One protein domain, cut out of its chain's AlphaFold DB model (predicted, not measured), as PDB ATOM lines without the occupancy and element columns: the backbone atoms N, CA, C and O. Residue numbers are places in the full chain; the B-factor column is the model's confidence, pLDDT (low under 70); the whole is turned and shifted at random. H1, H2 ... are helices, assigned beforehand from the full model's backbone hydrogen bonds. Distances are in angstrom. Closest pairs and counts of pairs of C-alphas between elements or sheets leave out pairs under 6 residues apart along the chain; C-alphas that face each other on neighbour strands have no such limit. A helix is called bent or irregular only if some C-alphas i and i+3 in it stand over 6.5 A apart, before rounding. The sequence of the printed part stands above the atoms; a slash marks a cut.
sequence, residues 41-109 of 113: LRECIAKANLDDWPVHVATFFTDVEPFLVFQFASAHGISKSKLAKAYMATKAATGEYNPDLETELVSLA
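This is residues 41 to 109 of the 113 residues of an uncharacterized protein of Mesorhizobium plurifarium (UniProt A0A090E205). A small, rounded ball of crossed helices is built round the longest one, H4, with H1, H2 and H5 packed on it at wide angles. H3 is set farther from H4, near H1, H2 and H5, and meets H4 at a corner by their link. The printed part has 69 residues with five named helices, in the order H1, H2, H3, H4, H5, and no named strand; the class is all helix. It is compact, with a radius of gyration of the C-alphas of 10.4 A and spans of 23 by 23 by 20 A.

H4, residues 80 to 94, is the hub. H5, residues 99 to 108, touches it at a steep tilt of 59 degrees, opposite ways; their closest C-alphas, of Ala 84 and Leu 105, are 4.8 A apart. H1, residues 41 to 47, touches residues 82 to 86 of H4 alone, about perpendicular at 81 degrees, closest at the C-alphas of Ile 45 and Ala 86, 5.5 A. H2, residues 54 to 62, touches H4 at a steep tilt of 62 degrees, opposite ways, closest at the C-alphas of Ala 58 and Thr 90, 6.1 A. H3, residues 66 to 75, and H4 only just touch, with 3 pairs of C-alphas within 8 A, and only at the corner. H1 and H5 are apart. Every O i to N i+4 pair is within hydrogen-bond range in H1, H2, H3 and H4; H5 has 3 of 6.

H4 is 20.7 A long, from C-alpha 80 at (0.224, 47.592, -25.485) to C-alpha 94 at (20.565, 47.584, -29.088). H5 is 14.6 A long, H3 14.3 A, H2 12.3 A and H1 10.1 A. H1 begins at C-alpha 41, (11.558, 50.517, -15.099). H5 is neither bent nor irregular, but only just: C-alphas 103 and 106 are 6.3 A apart.

The two C-alphas farthest apart, of Asp 52 and Ser 107, are 27.8 A apart. The printed part has no cut. The link from H1 to H2 is short, and the other three are tight. Residue 109 is under 70 in pLDDT; the mean of the printed part is 91.9.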
ATOM      1  N   LEU A  41      11.830  51.391 -13.954       96.94
ATOM      2  CA  LEU A  41      11.558  50.517 -15.099       96.94
ATOM      3  C   LEU A  41      10.236  50.886 -15.788       96.94
ATOM      4  O   LEU A  41      10.184  51.048 -17.008       96.94
ATOM      5  N   ARG A  42       9.174  51.090 -15.001       96.62
ATOM      6  CA  ARG A  42       7.876  51.568 -15.491       96.62
ATOM      7  C   ARG A  42       8.018  52.887 -16.244       96.62
ATOM      8  O   ARG A  42       7.416  53.042 -17.303       96.62
ATOM      9  N   GLU A  43       8.760  53.841 -15.691       95.94
ATOM     10  CA  GLU A  43       8.956  55.153 -16.304       95.94
ATOM     11  C   GLU A  43       9.693  55.053 -17.645       95.94
ATOM     12  O   GLU A  43       9.221  55.627 -18.631       95.94
ATOM     13  N   CYS A  44      10.776  54.271 -17.707       96.50
ATOM     14  CA  CYS A  44      11.511  53.987 -18.939       96.50
ATOM     15  C   CYS A  44      10.589  53.426 -20.028       96.50
ATOM     16  O   CYS A  44      10.522  53.968 -21.134       96.50
ATOM     17  N   ILE A  45       9.801  52.396 -19.703       96.75
ATOM     18  CA  ILE A  45       8.880  51.764 -20.658       96.75
ATOM     19  C   ILE A  45       7.762  52.736 -21.063       96.75
ATOM     20  O   ILE A  45       7.449  52.879 -22.243       96.75
ATOM     21  N   ALA A  46       7.161  53.453 -20.111       95.25
ATOM     22  CA  ALA A  46       6.049  54.363 -20.389       95.25
ATOM     23  C   ALA A  46       6.448  55.540 -21.294       95.25
ATOM     24  O   ALA A  46       5.613  56.025 -22.067       95.25
ATOM     25  N   LYS A  47       7.703  55.995 -21.197       94.81
ATOM     26  CA  LYS A  47       8.269  57.075 -22.015       94.81
ATOM     27  C   LYS A  47       8.983  56.575 -23.273       94.81
ATOM     28  O   LYS A  47       9.297  57.398 -24.129       94.81
ATOM     29  N   ALA A  48       9.194  55.262 -23.407       92.62
ATOM     30  CA  ALA A  48      10.101  54.674 -24.393       92.62
ATOM     31  C   ALA A  48      11.498  55.324 -24.335       92.62
ATOM     32  O   ALA A  48      12.078  55.642 -25.371       92.62
ATOM     33  N   ASN A  49      11.994  55.566 -23.116       91.62
ATOM     34  CA  ASN A  49      13.294  56.179 -22.868       91.62
ATOM     35  C   ASN A  49      14.237  55.186 -22.171       91.62
ATOM     36  O   ASN A  49      13.884  54.616 -21.139       91.62
ATOM     37  N   LEU A  50      15.429  55.012 -22.744       89.50
ATOM     38  CA  LEU A  50      16.459  54.083 -22.295       89.50
ATOM     39  C   LEU A  50      17.605  54.762 -21.527       89.50
ATOM     40  O   LEU A  50      18.400  54.035 -20.946       89.50
ATOM     41  N   ASP A  51      17.693  56.097 -21.494       87.19
ATOM     42  CA  ASP A  51      18.898  56.858 -21.104       87.19
ATOM     43  C   ASP A  51      19.653  56.311 -19.875       87.19
ATOM     44  O   ASP A  51      20.817  55.923 -19.974       87.19
ATOM     45  N   ASP A  52      18.995  56.240 -18.715       90.62
ATOM     46  CA  ASP A  52      19.660  55.886 -17.452       90.62
ATOM     47  C   ASP A  52      19.825  54.375 -17.227       90.62
ATOM     48  O   ASP A  52      20.570  53.951 -16.329       90.62
ATOM     49  N   TRP A  53      19.103  53.568 -18.011       95.44
ATOM     50  CA  TRP A  53      18.907  52.135 -17.789       95.44
ATOM     51  C   TRP A  53      18.846  51.306 -19.087       95.44
ATOM     52  O   TRP A  53      18.001  50.412 -19.192       95.44
ATOM     53  N   PRO A  54      19.718  51.540 -20.086       94.25
ATOM     54  CA  PRO A  54      19.540  50.947 -21.409       94.25
ATOM     55  C   PRO A  54      19.645  49.420 -21.369       94.25
ATOM     56  O   PRO A  54      18.846  48.732 -21.993       94.25
ATOM     57  N   VAL A  55      20.574  48.894 -20.566       95.06
ATOM     58  CA  VAL A  55      20.801  47.449 -20.419       95.06
ATOM     59  C   VAL A  55      19.675  46.757 -19.647       95.06
ATOM     60  O   VAL A  55      19.257  45.668 -20.018       95.06
ATOM     61  N   HIS A  56      19.105  47.402 -18.627       97.12
ATOM     62  CA  HIS A  56      17.975  46.846 -17.874       97.12
ATOM     63  C   HIS A  56      16.690  46.833 -18.700       97.12
ATOM     64  O   HIS A  56      15.919  45.880 -18.625       97.12
ATOM     65  N   VAL A  57      16.457  47.881 -19.499       96.44
ATOM     66  CA  VAL A  57      15.311  47.932 -20.416       96.44
ATOM     67  C   VAL A  57      15.471  46.899 -21.534       96.44
ATOM     68  O   VAL A  57      14.489  46.257 -21.891       96.44
ATOM     69  N   ALA A  58      16.689  46.679 -22.034       95.56
ATOM     70  CA  ALA A  58      16.985  45.608 -22.984       95.56
ATOM     71  C   ALA A  58      16.658  44.227 -22.399       95.56
ATOM     72  O   ALA A  58      15.776  43.546 -22.919       95.56
ATOM     73  N   THR A  59      17.228  43.896 -21.233       96.69
ATOM     74  CA  THR A  59      16.947  42.651 -20.492       96.69
ATOM     75  C   THR A  59      15.454  42.457 -20.207       96.69
ATOM     76  O   THR A  59      14.956  41.334 -20.248       96.69
ATOM     77  N   PHE A  60      14.698  43.533 -19.956       97.38
ATOM     78  CA  PHE A  60      13.244  43.444 -19.787       97.38
ATOM     79  C   PHE A  60      12.522  42.906 -21.033       97.38
ATOM     80  O   PHE A  60      11.498  42.247 -20.896       97.38
ATOM     81  N   PHE A  61      13.020  43.175 -22.238       96.62
ATOM     82  CA  PHE A  61      12.404  42.702 -23.477       96.62
ATOM     83  C   PHE A  61      13.012  41.400 -24.008       96.62
ATOM     84  O   PHE A  61      12.351  40.692 -24.769       96.62
ATOM     85  N   THR A  62      14.241  41.060 -23.631       94.81
ATOM     86  CA  THR A  62      14.916  39.850 -24.118       94.81
ATOM     87  C   THR A  62      14.794  38.663 -23.180       94.81
ATOM     88  O   THR A  62      14.484  37.569 -23.647       94.81
ATOM     89  N   ASP A  63      14.947  38.883 -21.876       95.44
ATOM     90  CA  ASP A  63      15.130  37.792 -20.911       95.44
ATOM     91  C   ASP A  63      13.911  37.570 -20.008       95.44
ATOM     92  O   ASP A  63      13.776  36.522 -19.373       95.44
ATOM     93  N   VAL A  64      13.005  38.548 -19.914       96.44
ATOM     94  CA  VAL A  64      11.746  38.374 -19.181       96.44
ATOM     95  C   VAL A  64      10.756  37.606 -20.048       96.44
ATOM     96  O   VAL A  64      10.462  37.994 -21.178       96.44
ATOM     97  N   GLU A  65      10.171  36.558 -19.468       94.56
ATOM     98  CA  GLU A  65       9.115  35.773 -20.104       94.56
ATOM     99  C   GLU A  65       8.003  36.676 -20.684       94.56
ATOM    100  O   GLU A  65       7.458  37.517 -19.953       94.56
ATOM    101  N   PRO A  66       7.585  36.486 -21.952       93.81
ATOM    102  CA  PRO A  66       6.644  37.382 -22.628       93.81
ATOM    103  C   PRO A  66       5.353  37.648 -21.842       93.81
ATOM    104  O   PRO A  66       4.876  38.780 -21.748       93.81
ATOM    105  N   PHE A  67       4.794  36.622 -21.196       92.62
ATOM    106  CA  PHE A  67       3.573  36.775 -20.404       92.62
ATOM    107  C   PHE A  67       3.772  37.667 -19.160       92.62
ATOM    108  O   PHE A  67       2.833  38.345 -18.736       92.62
ATOM    109  N   LEU A  68       4.977  37.703 -18.575       95.75
ATOM    110  CA  LEU A  68       5.323  38.611 -17.475       95.75
ATOM    111  C   LEU A  68       5.538  40.037 -17.973       95.75
ATOM    112  O   LEU A  68       5.141  40.964 -17.276       95.75
ATOM    113  N   VAL A  69       6.067  40.229 -19.183       96.50
ATOM    114  CA  VAL A  69       6.168  41.553 -19.823       96.50
ATOM    115  C   VAL A  69       4.780  42.189 -19.980       96.50
ATOM    116  O   VAL A  69       4.571  43.350 -19.611       96.50
ATOM    117  N   PHE A  70       3.795  41.426 -20.463       95.00
ATOM    118  CA  PHE A  70       2.426  41.925 -20.634       95.00
ATOM    119  C   PHE A  70       1.685  42.141 -19.310       95.00
ATOM    120  O   PHE A  70       1.008  43.160 -19.156       95.00
ATOM    121  N   GLN A  71       1.817  41.225 -18.344       94.94
ATOM    122  CA  GLN A  71       1.255  41.422 -17.000       94.94
ATOM    123  C   GLN A  71       1.898  42.625 -16.303       94.94
ATOM    124  O   GLN A  71       1.180  43.456 -15.752       94.94
ATOM    125  N   PHE A  72       3.218  42.740 -16.455       96.12
ATOM    126  CA  PHE A  72       4.054  43.935 -16.383       96.12
ATOM    127  C   PHE A  72       3.284  45.212 -16.688       96.12
ATOM    128  O   PHE A  72       2.841  45.991 -15.843       96.12
ATOM    129  N   ALA A  73       3.135  45.398 -17.992       95.69
ATOM    130  CA  ALA A  73       2.541  46.578 -18.572       95.69
ATOM    131  C   ALA A  73       1.111  46.810 -18.066       95.69
ATOM    132  O   ALA A  73       0.769  47.931 -17.686       95.69
ATOM    133  N   SER A  74       0.299  45.752 -17.999       94.62
ATOM    134  CA  SER A  74      -1.091  45.837 -17.551       94.62
ATOM    135  C   SER A  74      -1.209  46.315 -16.101       94.62
ATOM    136  O   SER A  74      -2.024  47.192 -15.822       94.62
ATOM    137  N   ALA A  75      -0.396  45.778 -15.186       93.75
ATOM    138  CA  ALA A  75      -0.410  46.144 -13.770       93.75
ATOM    139  C   ALA A  75      -0.012  47.611 -13.538       93.75
ATOM    140  O   ALA A  75      -0.518  48.258 -12.624       93.75
ATOM    141  N   HIS A  76       0.845  48.162 -14.403       94.94
ATOM    142  CA  HIS A  76       1.378  49.525 -14.283       94.94
ATOM    143  C   HIS A  76       0.692  50.562 -15.188       94.94
ATOM    144  O   HIS A  76       1.160  51.705 -15.298       94.94
ATOM    145  N   GLY A  77      -0.420  50.188 -15.832       94.88
ATOM    146  CA  GLY A  77      -1.206  51.066 -16.706       94.88
ATOM    147  C   GLY A  77      -0.505  51.440 -18.020       94.88
ATOM    148  O   GLY A  77      -0.781  52.489 -18.608       94.88
ATOM    149  N   ILE A  78       0.430  50.611 -18.482       95.81
ATOM    150  CA  ILE A  78       1.127  50.773 -19.758       95.81
ATOM    151  C   ILE A  78       0.302  50.068 -20.836       95.81
ATOM    152  O   ILE A  78       0.094  48.858 -20.802       95.81
ATOM    153  N   SER A  79      -0.179  50.830 -21.819       94.19
ATOM    154  CA  SER A  79      -0.910  50.252 -22.946       94.19
ATOM    155  C   SER A  79       0.013  49.418 -23.837       94.19
ATOM    156  O   SER A  79       1.198  49.733 -23.977       94.19
ATOM    157  N   LYS A  80      -0.540  48.405 -24.523       92.31
ATOM    158  CA  LYS A  80       0.224  47.592 -25.485       92.31
ATOM    159  C   LYS A  80       0.936  48.445 -26.546       92.31
ATOM    160  O   LYS A  80       2.069  48.148 -26.889       92.31
ATOM    161  N   SER A  81       0.341  49.551 -26.999       91.56
ATOM    162  CA  SER A  81       0.988  50.471 -27.953       91.56
ATOM    163  C   SER A  81       2.203  51.203 -27.369       91.56
ATOM    164  O   SER A  81       3.190  51.405 -28.072       91.56
ATOM    165  N   LYS A  82       2.167  51.601 -26.087       94.31
ATOM    166  CA  LYS A  82       3.338  52.196 -25.414       94.31
ATOM    167  C   LYS A  82       4.438  51.158 -25.222       94.31
ATOM    168  O   LYS A  82       5.595  51.451 -25.500       94.31
ATOM    169  N   LEU A  83       4.055  49.949 -24.815       95.56
ATOM    170  CA  LEU A  83       4.965  48.816 -24.688       95.56
ATOM    171  C   LEU A  83       5.639  48.484 -26.031       95.56
ATOM    172  O   LEU A  83       6.857  48.378 -26.086       95.56
ATOM    173  N   ALA A  84       4.869  48.427 -27.122       94.25
ATOM    174  CA  ALA A  84       5.378  48.219 -28.476       94.25
ATOM    175  C   ALA A  84       6.348  49.326 -28.909       94.25
ATOM    176  O   ALA A  84       7.404  49.042 -29.469       94.25
ATOM    177  N   LYS A  85       6.034  50.594 -28.610       94.38
ATOM    178  CA  LYS A  85       6.935  51.719 -28.889       94.38
ATOM    179  C   LYS A  85       8.263  51.588 -28.136       94.38
ATOM    180  O   LYS A  85       9.314  51.801 -28.734       94.38
ATOM    181  N   ALA A  86       8.222  51.241 -26.851       94.75
ATOM    182  CA  ALA A  86       9.423  51.033 -26.044       94.75
ATOM    183  C   ALA A  86      10.254  49.844 -26.545       94.75
ATOM    184  O   ALA A  86      11.474  49.954 -26.652       94.75
ATOM    185  N   TYR A  87       9.595  48.750 -26.929       95.25
ATOM    186  CA  TYR A  87      10.245  47.592 -27.533       95.25
ATOM    187  C   TYR A  87      10.958  47.957 -28.844       95.25
ATOM    188  O   TYR A  87      12.139  47.669 -29.006       95.25
ATOM    189  N   MET A  88      10.294  48.691 -29.745       93.12
ATOM    190  CA  MET A  88      10.907  49.167 -30.993       93.12
ATOM    191  C   MET A  88      12.079  50.125 -30.759       93.12
ATOM    192  O   MET A  88      13.098  50.010 -31.435       93.12
ATOM    193  N   ALA A  89      11.969  51.043 -29.793       92.81
ATOM    194  CA  ALA A  89      13.074  51.930 -29.421       92.81
ATOM    195  C   ALA A  89      14.280  51.136 -28.890       92.81
ATOM    196  O   ALA A  89      15.417  51.409 -29.266       92.81
ATOM    197  N   THR A  90      14.022  50.111 -28.077       93.38
ATOM    198  CA  THR A  90      15.055  49.223 -27.529       93.38
ATOM    199  C   THR A  90      15.734  48.414 -28.626       93.38
ATOM    200  O   THR A  90      16.961  48.412 -28.711       93.38
ATOM    201  N   LYS A  91      14.952  47.804 -29.522       92.75
ATOM    202  CA  LYS A  91      15.449  47.085 -30.701       92.75
ATOM    203  C   LYS A  91      16.307  47.982 -31.591       92.75
ATOM    204  O   LYS A  91      17.374  47.568 -32.027       92.75
ATOM    205  N   ALA A  92      15.880  49.220 -31.834       91.50
ATOM    206  CA  ALA A  92      16.645  50.176 -32.632       91.50
ATOM    207  C   ALA A  92      17.974  50.578 -31.966       91.50
ATOM    208  O   ALA A  92      18.967  50.769 -32.662       91.50
ATOM    209  N   ALA A  93      17.999  50.698 -30.636       89.25
ATOM    210  CA  ALA A  93      19.187  51.105 -29.888       89.25
ATOM    211  C   ALA A  93      20.201  49.968 -29.671       89.25
ATOM    212  O   ALA A  93      21.402  50.223 -29.628       89.25
ATOM    213  N   THR A  94      19.732  48.729 -29.510       88.69
ATOM    214  CA  THR A  94      20.565  47.584 -29.088       88.69
ATOM    215  C   THR A  94      20.773  46.540 -30.183       88.69
ATOM    216  O   THR A  94      21.738  45.785 -30.136       88.69
ATOM    217  N   GLY A  95      19.876  46.482 -31.172       88.25
ATOM    218  CA  GLY A  95      19.806  45.395 -32.148       88.25
ATOM    219  C   GLY A  95      19.198  44.099 -31.601       88.25
ATOM    220  O   GLY A  95      19.060  43.138 -32.357       88.25
ATOM    221  N   GLU A  96      18.822  44.055 -30.320       86.12
ATOM    222  CA  GLU A  96      18.241  42.868 -29.700       86.12
ATOM    223  C   GLU A  96      16.797  42.628 -30.160       86.12
ATOM    224  O   GLU A  96      16.040  43.563 -30.438       86.12
ATOM    225  N   TYR A  97      16.412  41.352 -30.247       86.00
ATOM    226  CA  TYR A  97      15.087  40.934 -30.695       86.00
ATOM    227  C   TYR A  97      14.579  39.748 -29.873       86.00
ATOM    228  O   TYR A  97      15.353  38.870 -29.495       86.00
ATOM    229  N   ASN A  98      13.265  39.701 -29.652       87.38
ATOM    230  CA  ASN A  98      12.588  38.570 -29.028       87.38
ATOM    231  C   ASN A  98      11.431  38.111 -29.938       87.38
ATOM    232  O   ASN A  98      10.458  38.853 -30.091       87.38
ATOM    233  N   PRO A  99      11.507  36.920 -30.565       86.31
ATOM    234  CA  PRO A  99      10.526  36.481 -31.562       86.31
ATOM    235  C   PRO A  99       9.106  36.322 -30.997       86.31
ATOM    236  O   PRO A  99       8.127  36.591 -31.701       86.31
ATOM    237  N   ASP A 100       8.982  35.951 -29.722       87.31
ATOM    238  CA  ASP A 100       7.684  35.771 -29.071       87.31
ATOM    239  C   ASP A 100       6.994  37.120 -28.833       87.31
ATOM    240  O   ASP A 100       5.782  37.257 -29.020       87.31
ATOM    241  N   LEU A 101       7.771  38.155 -28.496       88.38
ATOM    242  CA  LEU A 101       7.262  39.519 -28.368       88.38
ATOM    243  C   LEU A 101       7.042  40.202 -29.721       88.38
ATOM    244  O   LEU A 101       6.099  40.982 -29.846       88.38
ATOM    245  N   GLU A 102       7.860  39.918 -30.740       86.12
ATOM    246  CA  GLU A 102       7.718  40.503 -32.086       86.12
ATOM    247  C   GLU A 102       6.320  40.263 -32.658       86.12
ATOM    248  O   GLU A 102       5.688  41.194 -33.161       86.12
ATOM    249  N   THR A 103       5.821  39.032 -32.531       84.62
ATOM    250  CA  THR A 103       4.525  38.617 -33.085       84.62
ATOM    251  C   THR A 103       3.373  39.467 -32.539       84.62
ATOM    252  O   THR A 103       2.470  39.858 -33.282       84.62
ATOM    253  N   GLU A 104       3.421  39.817 -31.252       84.44
ATOM    254  CA  GLU A 104       2.394  40.640 -30.610       84.44
ATOM    255  C   GLU A 104       2.654  42.147 -30.712       84.44
ATOM    256  O   GLU A 104       1.707  42.919 -30.857       84.44
ATOM    257  N   LEU A 105       3.905  42.597 -30.604       84.94
ATOM    258  CA  LEU A 105       4.221  44.018 -30.442       84.94
ATOM    259  C   LEU A 105       4.435  44.745 -31.768       84.94
ATOM    260  O   LEU A 105       4.064  45.914 -31.873       84.94
ATOM    261  N   VAL A 106       4.984  44.090 -32.792       79.56
ATOM    262  CA  VAL A 106       5.258  44.752 -34.081       79.56
ATOM    263  C   VAL A 106       3.972  45.133 -34.797       79.56
ATOM    264  O   VAL A 106       3.881  46.228 -35.345       79.56
ATOM    265  N   SER A 107       2.944  44.285 -34.734       78.06
ATOM    266  CA  SER A 107       1.632  44.580 -35.328       78.06
ATOM    267  C   SER A 107       0.930  45.789 -34.689       78.06
ATOM    268  O   SER A 107       0.026  46.369 -35.288       78.06
ATOM    269  N   LEU A 108       1.355  46.186 -33.485       76.38
ATOM    270  CA  LEU A 108       0.783  47.276 -32.693       76.38
ATOM    271  C   LEU A 108       1.655  48.538 -32.679       76.38
ATOM    272  O   LEU A 108       1.225  49.572 -32.154       76.38
ATOM    273  N   ALA A 109       2.877  48.465 -33.210       65.25
ATOM    274  CA  ALA A 109       3.767  49.608 -33.298       65.25
ATOM    275  C   ALA A 109       3.284  50.560 -34.410       65.25
ATOM    276  O   ALA A 109       2.972  50.112 -35.515       65.25
TER     277      ALA A 109